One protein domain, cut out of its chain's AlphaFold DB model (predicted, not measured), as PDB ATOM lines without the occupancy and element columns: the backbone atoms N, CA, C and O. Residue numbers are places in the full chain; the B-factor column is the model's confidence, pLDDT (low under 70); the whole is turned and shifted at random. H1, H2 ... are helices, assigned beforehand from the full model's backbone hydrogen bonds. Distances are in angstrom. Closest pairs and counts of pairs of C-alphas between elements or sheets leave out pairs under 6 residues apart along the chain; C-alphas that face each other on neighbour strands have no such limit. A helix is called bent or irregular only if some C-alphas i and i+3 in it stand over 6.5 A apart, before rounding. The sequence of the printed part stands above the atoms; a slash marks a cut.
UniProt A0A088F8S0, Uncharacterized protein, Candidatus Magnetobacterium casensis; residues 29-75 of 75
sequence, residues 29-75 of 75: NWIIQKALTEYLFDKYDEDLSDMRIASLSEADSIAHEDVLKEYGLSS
ATOM      1  N   ASN A  29      -3.574  39.063  -9.708       91.12
ATOM      2  CA  ASN A  29      -3.000  38.050  -8.829       91.12
ATOM      3  C   ASN A  29      -1.611  37.577  -9.293       91.12
ATOM      4  O   ASN A  29      -0.756  37.302  -8.456       91.12
ATOM      5  N   TRP A  30      -1.361  37.489 -10.602       92.44
ATOM      6  CA  TRP A  30      -0.036  37.121 -11.108       92.44
ATOM      7  C   TRP A  30       1.012  38.175 -10.740       92.44
ATOM      8  O   TRP A  30       2.101  37.821 -10.291       92.44
ATOM      9  N   ILE A  31       0.663  39.461 -10.862       92.00
ATOM     10  CA  ILE A  31       1.549  40.571 -10.482       92.00
ATOM     11  C   ILE A  31       1.829  40.535  -8.978       92.00
ATOM     12  O   ILE A  31       2.988  40.602  -8.580       92.00
ATOM     13  N   ILE A  32       0.796  40.355  -8.148       90.38
ATOM     14  CA  ILE A  32       0.945  40.253  -6.687       90.38
ATOM     15  C   ILE A  32       1.871  39.088  -6.318       90.38
ATOM     16  O   ILE A  32       2.792  39.251  -5.523       90.38
ATOM     17  N   GLN A  33       1.673  37.915  -6.924       88.62
ATOM     18  CA  GLN A  33       2.517  36.746  -6.673       88.62
ATOM     19  C   GLN A  33       3.968  36.977  -7.090       88.62
ATOM     20  O   GLN A  33       4.880  36.564  -6.372       88.62
ATOM     21  N   LYS A  34       4.199  37.640  -8.227       89.69
ATOM     22  CA  LYS A  34       5.548  37.997  -8.673       89.69
ATOM     23  C   LYS A  34       6.221  38.987  -7.737       89.69
ATOM     24  O   LYS A  34       7.328  38.700  -7.296       89.69
ATOM     25  N   ALA A  35       5.528  40.055  -7.355       87.12
ATOM     26  CA  ALA A  35       6.044  41.041  -6.413       87.12
ATOM     27  C   ALA A  35       6.392  40.412  -5.053       87.12
ATOM     28  O   ALA A  35       7.465  40.666  -4.518       87.12
ATOM     29  N   LEU A  36       5.526  39.540  -4.519       85.69
ATOM     30  CA  LEU A  36       5.798  38.821  -3.270       85.69
ATOM     31  C   LEU A  36       6.986  37.867  -3.397       85.69
ATOM     32  O   LEU A  36       7.782  37.765  -2.470       85.69
ATOM     33  N   THR A  37       7.113  37.171  -4.528       85.88
ATOM     34  CA  THR A  37       8.230  36.248  -4.762       85.88
ATOM     35  C   THR A  37       9.548  37.016  -4.836       85.88
ATOM     36  O   THR A  37      10.470  36.686  -4.106       85.88
ATOM     37  N   GLU A  38       9.629  38.064  -5.653       83.88
ATOM     38  CA  GLU A  38      10.847  38.878  -5.777       83.88
ATOM     39  C   GLU A  38      11.209  39.560  -4.453       83.88
ATOM     40  O   GLU A  38      12.367  39.556  -4.042       83.88
ATOM     41  N   TYR A  39      10.219  40.092  -3.728       80.50
ATOM     42  CA  TYR A  39      10.477  40.702  -2.428       80.50
ATOM     43  C   TYR A  39      11.003  39.685  -1.410       80.50
ATOM     44  O   TYR A  39      11.996  39.953  -0.745       80.50
ATOM     45  N   LEU A  40      10.365  38.518  -1.286       72.38
ATOM     46  CA  LEU A  40      10.729  37.531  -0.266       72.38
ATOM     47  C   LEU A  40      12.009  36.761  -0.586       72.38
ATOM     48  O   LEU A  40      12.726  36.396   0.340       72.38
ATOM     49  N   PHE A  41      12.267  36.460  -1.859       71.69
ATOM     50  CA  PHE A  41      13.410  35.632  -2.240       71.69
ATOM     51  C   PHE A  41      14.660  36.442  -2.549       71.69
ATOM     52  O   PHE A  41      15.743  35.993  -2.191       71.69
ATOM     53  N   ASP A  42      14.517  37.611  -3.172       70.06
ATOM     54  CA  ASP A  42      15.681  38.363  -3.631       70.06
ATOM     55  C   ASP A  42      15.984  39.523  -2.682       70.06
ATOM     56  O   ASP A  42      17.110  39.658  -2.213       70.06
ATOM     57  N   LYS A  43      14.976  40.330  -2.331       71.12
ATOM     58  CA  LYS A  43      15.213  41.541  -1.528       71.12
ATOM     59  C   LYS A  43      15.281  41.311  -0.031       71.12
ATOM     60  O   LYS A  43      16.093  41.934   0.631       71.12
ATOM     61  N   TYR A  44      14.444  40.444   0.519       71.88
ATOM     62  CA  TYR A  44      14.388  40.253   1.966       71.88
ATOM     63  C   TYR A  44      15.690  39.657   2.517       71.88
ATOM     64  O   TYR A  44      16.126  40.031   3.604       71.88
ATOM     65  N   ASP A  45      16.329  38.758   1.765       69.50
ATOM     66  CA  ASP A  45      17.628  38.194   2.148       69.50
ATOM     67  C   ASP A  45      18.759  39.230   2.009       69.50
ATOM     68  O   ASP A  45      19.622  39.330   2.883       69.50
ATOM     69  N   GLU A  46      18.710  40.060   0.963       71.75
ATOM     70  CA  GLU A  46      19.644  41.175   0.763       71.75
ATOM     71  C   GLU A  46      19.511  42.225   1.879       71.75
ATOM     72  O   GLU A  46      20.498  42.540   2.542       71.75
ATOM     73  N   ASP A  47      18.290  42.667   2.189       72.12
ATOM     74  CA  ASP A  47      18.001  43.620   3.266       72.12
ATOM     75  C   ASP A  47      18.454  43.073   4.637       72.12
ATOM     76  O   ASP A  47      19.024  43.800   5.454       72.12
ATOM     77  N   LEU A  48      18.258  41.772   4.903       71.50
ATOM     78  CA  LEU A  48      18.760  41.124   6.121       71.50
ATOM     79  C   LEU A  48      20.289  41.072   6.168       71.50
ATOM     80  O   LEU A  48      20.884  41.238   7.240       71.50
ATOM     81  N   SER A  49      20.931  40.811   5.031       69.25
ATOM     82  CA  SER A  49      22.386  40.821   4.911       69.25
ATOM     83  C   SER A  49      22.944  42.219   5.177       69.25
ATOM     84  O   SER A  49      23.853  42.371   5.995       69.25
ATOM     85  N   ASP A  50      22.349  43.247   4.580       73.12
ATOM     86  CA  ASP A  50      22.751  44.640   4.758       73.12
ATOM     87  C   ASP A  50      22.539  45.109   6.200       73.12
ATOM     88  O   ASP A  50      23.439  45.708   6.789       73.12
ATOM     89  N   MET A  51      21.411  44.761   6.830       72.56
ATOM     90  CA  MET A  51      21.186  45.029   8.254       72.56
ATOM     91  C   MET A  51      22.224  44.339   9.146       72.56
ATOM     92  O   MET A  51      22.697  44.938  10.117       72.56
ATOM     93  N   ARG A  52      22.610  43.094   8.833       66.56
ATOM     94  CA  ARG A  52      23.679  42.391   9.559       66.56
ATOM     95  C   ARG A  52      25.022  43.091   9.391       66.56
ATOM     96  O   ARG A  52      25.723  43.263  10.383       66.56
ATOM     97  N   ILE A  53      25.385  43.487   8.174       67.50
ATOM     98  CA  ILE A  53      26.646  44.189   7.899       67.50
ATOM     99  C   ILE A  53      26.662  45.549   8.597       67.50
ATOM    100  O   ILE A  53      27.649  45.875   9.250       67.50
ATOM    101  N   ALA A  54      25.570  46.312   8.527       66.81
ATOM    102  CA  ALA A  54      25.441  47.591   9.216       66.81
ATOM    103  C   ALA A  54      25.606  47.426  10.734       66.81
ATOM    104  O   ALA A  54      26.424  48.119  11.336       66.81
ATOM    105  N   SER A  55      24.929  46.434  11.325       64.19
ATOM    106  CA  SER A  55      25.044  46.112  12.757       64.19
ATOM    107  C   SER A  55      26.466  45.692  13.148       64.19
ATOM    108  O   SER A  55      26.937  46.028  14.230       64.19
ATOM    109  N   LEU A  56      27.172  44.971  12.272       62.28
ATOM    110  CA  LEU A  56      28.574  44.605  12.484       62.28
ATOM    111  C   LEU A  56      29.518  45.806  12.331       62.28
ATOM    112  O   LEU A  56      30.484  45.895  13.078       62.28
ATOM    113  N   SER A  57      29.228  46.745  11.427       59.53
ATOM    114  CA  SER A  57      30.007  47.984  11.275       59.53
ATOM    115  C   SER A  57      29.829  48.938  12.461       59.53
ATOM    116  O   SER A  57      30.769  49.612  12.865       59.53
ATOM    117  N   GLU A  58      28.651  48.954  13.092       56.62
ATOM    118  CA  GLU A  58      28.449  49.643  14.373       56.62
ATOM    119  C   GLU A  58      29.180  48.920  15.521       56.62
ATOM    120  O   GLU A  58      29.629  49.550  16.484       56.62
ATOM    121  N   ALA A  59      29.366  47.603  15.392       54.94
ATOM    122  CA  ALA A  59      30.121  46.768  16.319       54.94
ATOM    123  C   ALA A  59      31.651  46.818  16.125       54.94
ATOM    124  O   ALA A  59      32.353  46.193  16.919       54.94
ATOM    125  N   ASP A  60      32.195  47.616  15.191       53.19
ATOM    126  CA  ASP A  60      33.651  47.865  15.039       53.19
ATOM    127  C   ASP A  60      34.303  48.494  16.297       53.19
ATOM    128  O   ASP A  60      35.514  48.707  16.361       53.19
ATOM    129  N   SER A  61      33.507  48.769  17.334       55.25
ATOM    130  CA  SER A  61      33.964  49.177  18.666       55.25
ATOM    131  C   SER A  61      34.275  48.002  19.607       55.25
ATOM    132  O   SER A  61      34.824  48.228  20.685       55.25
ATOM    133  N   ILE A  62      33.898  46.765  19.261       60.75
ATOM    134  CA  ILE A  62      34.097  45.589  20.117       60.75
ATOM    135  C   ILE A  62      35.463  44.982  19.794       60.75
ATOM    136  O   ILE A  62      35.690  44.442  18.710       60.75
ATOM    137  N   ALA A  63      36.398  45.078  20.739       65.12
ATOM    138  CA  ALA A  63      37.724  44.502  20.575       65.12
ATOM    139  C   ALA A  63      37.633  42.975  20.425       65.12
ATOM    140  O   ALA A  63      36.889  42.302  21.136       65.12
ATOM    141  N   HIS A  64      38.441  42.413  19.524       64.94
ATOM    142  CA  HIS A  64      38.471  40.972  19.248       64.94
ATOM    143  C   HIS A  64      38.675  40.116  20.516       64.94
ATOM    144  O   HIS A  64      38.108  39.033  20.631       64.94
ATOM    145  N   GLU A  65      39.435  40.618  21.497       66.75
ATOM    146  CA  GLU A  65      39.640  39.959  22.795       66.75
ATOM    147  C   GLU A  65      38.366  39.852  23.644       66.75
ATOM    148  O   GLU A  65      38.196  38.862  24.356       66.75
ATOM    149  N   ASP A  66      37.461  40.828  23.566       69.25
ATOM    150  CA  ASP A  66      36.218  40.818  24.342       69.25
ATOM    151  C   ASP A  66      35.231  39.794  23.776       69.25
ATOM    152  O   ASP A  66      34.610  39.048  24.536       69.25
ATOM    153  N   VAL A  67      35.189  39.657  22.445       69.50
ATOM    154  CA  VAL A  67      34.428  38.595  21.768       69.50
ATOM    155  C   VAL A  67      34.958  37.219  22.180       69.50
ATOM    156  O   VAL A  67      34.193  36.333  22.551       69.50
ATOM    157  N   LEU A  68      36.278  37.019  22.174       73.94
ATOM    158  CA  LEU A  68      36.861  35.729  22.554       73.94
ATOM    159  C   LEU A  68      36.578  35.358  24.020       73.94
ATOM    160  O   LEU A  68      36.356  34.180  24.309       73.94
ATOM    161  N   LYS A  69      36.528  36.336  24.933       75.44
ATOM    162  CA  LYS A  69      36.146  36.109  26.336       75.44
ATOM    163  C   LYS A  69      34.669  35.771  26.494       75.44
ATOM    164  O   LYS A  69      34.354  34.848  27.243       75.44
ATOM    165  N   GLU A  70      33.779  36.475  25.798       72.19
ATOM    166  CA  GLU A  70      32.330  36.241  25.869       72.19
ATOM    167  C   GLU A  70      31.954  34.823  25.419       72.19
ATOM    168  O   GLU A  70      31.150  34.149  26.063       72.19
ATOM    169  N   TYR A  71      32.612  34.322  24.372       78.62
ATOM    170  CA  TYR A  71      32.410  32.959  23.876       78.62
ATOM    171  C   TYR A  71      33.252  31.896  24.606       78.62
ATOM    172  O   TYR A  71      33.187  30.717  24.254       78.62
ATOM    173  N   GLY A  72      34.033  32.279  25.624       71.50
ATOM    174  CA  GLY A  72      34.860  31.359  26.414       71.50
ATOM    175  C   GLY A  72      36.020  30.725  25.636       71.50
ATOM    176  O   GLY A  72      36.463  29.627  25.970       71.50
ATOM    177  N   LEU A  73      36.491  31.392  24.580       76.56
ATOM    178  CA  LEU A  73      37.518  30.908  23.651       76.56
ATOM    179  C   LEU A  73      38.922  31.455  23.952       76.56
ATOM    180  O   LEU A  73      39.895  30.968  23.379       76.56
ATOM    181  N   SER A  74      39.049  32.427  24.859       61.94
ATOM    182  CA  SER A  74      40.336  32.895  25.392       61.94
ATOM    183  C   SER A  74      40.451  32.602  26.891       61.94
ATOM    184  O   SER A  74      39.586  33.015  27.665       61.94
ATOM    185  N   SER A  75      41.523  31.904  27.273       59.47
ATOM    186  CA  SER A  75      41.946  31.600  28.651       59.47
ATOM    187  C   SER A  75      42.780  32.712  29.273       59.47
ATOM    188  O   SER A  75      43.711  33.161  28.565       59.47
TER     189      SER A  75
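AT A GLANCE: This is residues 29 to 75 of the 75 residues of an uncharacterized protein of Candidatus Magnetobacterium casensis (UniProt A0A088F8S0). One long helix, H1, with a kink along its length, makes nearly the whole of an extended rod; past its end the chain turns aside into the short helix H2 and a brief tail, like a small hook on a long shaft. The printed part has 47 residues with two named helices, H1 then H2, and no named strand: all helix. The radius of gyration of the C-alphas is 18.2 A, and the spans are 58 by 19 by 9 A.

HOW THE PARTS SIT: H1, residues 29 to 61, has a kink of 30 degrees near residue 44. It is irregular: C-alphas 58 and 61 are 7.0 A apart. A tight link of 2 residues joins it to H2, residues 64 to 70, yet the two helices are apart. Every O i to N i+4 pair is within hydrogen-bond range in H2, and 25 of 29 in H1.

IN THESE COORDINATES: H1 begins with C-alpha 29 at (-3.000, 38.050, -8.829) and measures 47.4 A to C-alpha 61 at (33.964, 49.177, 18.666). H2 ends with C-alpha 70 at (32.330, 36.241, 25.869).

THE WHOLE: The farthest C-alphas, of Asn 29 and Ser 75, are 58.9 A apart. The printed part has no cut. pLDDT is under 70 at 20 residues, among them 52 to 67.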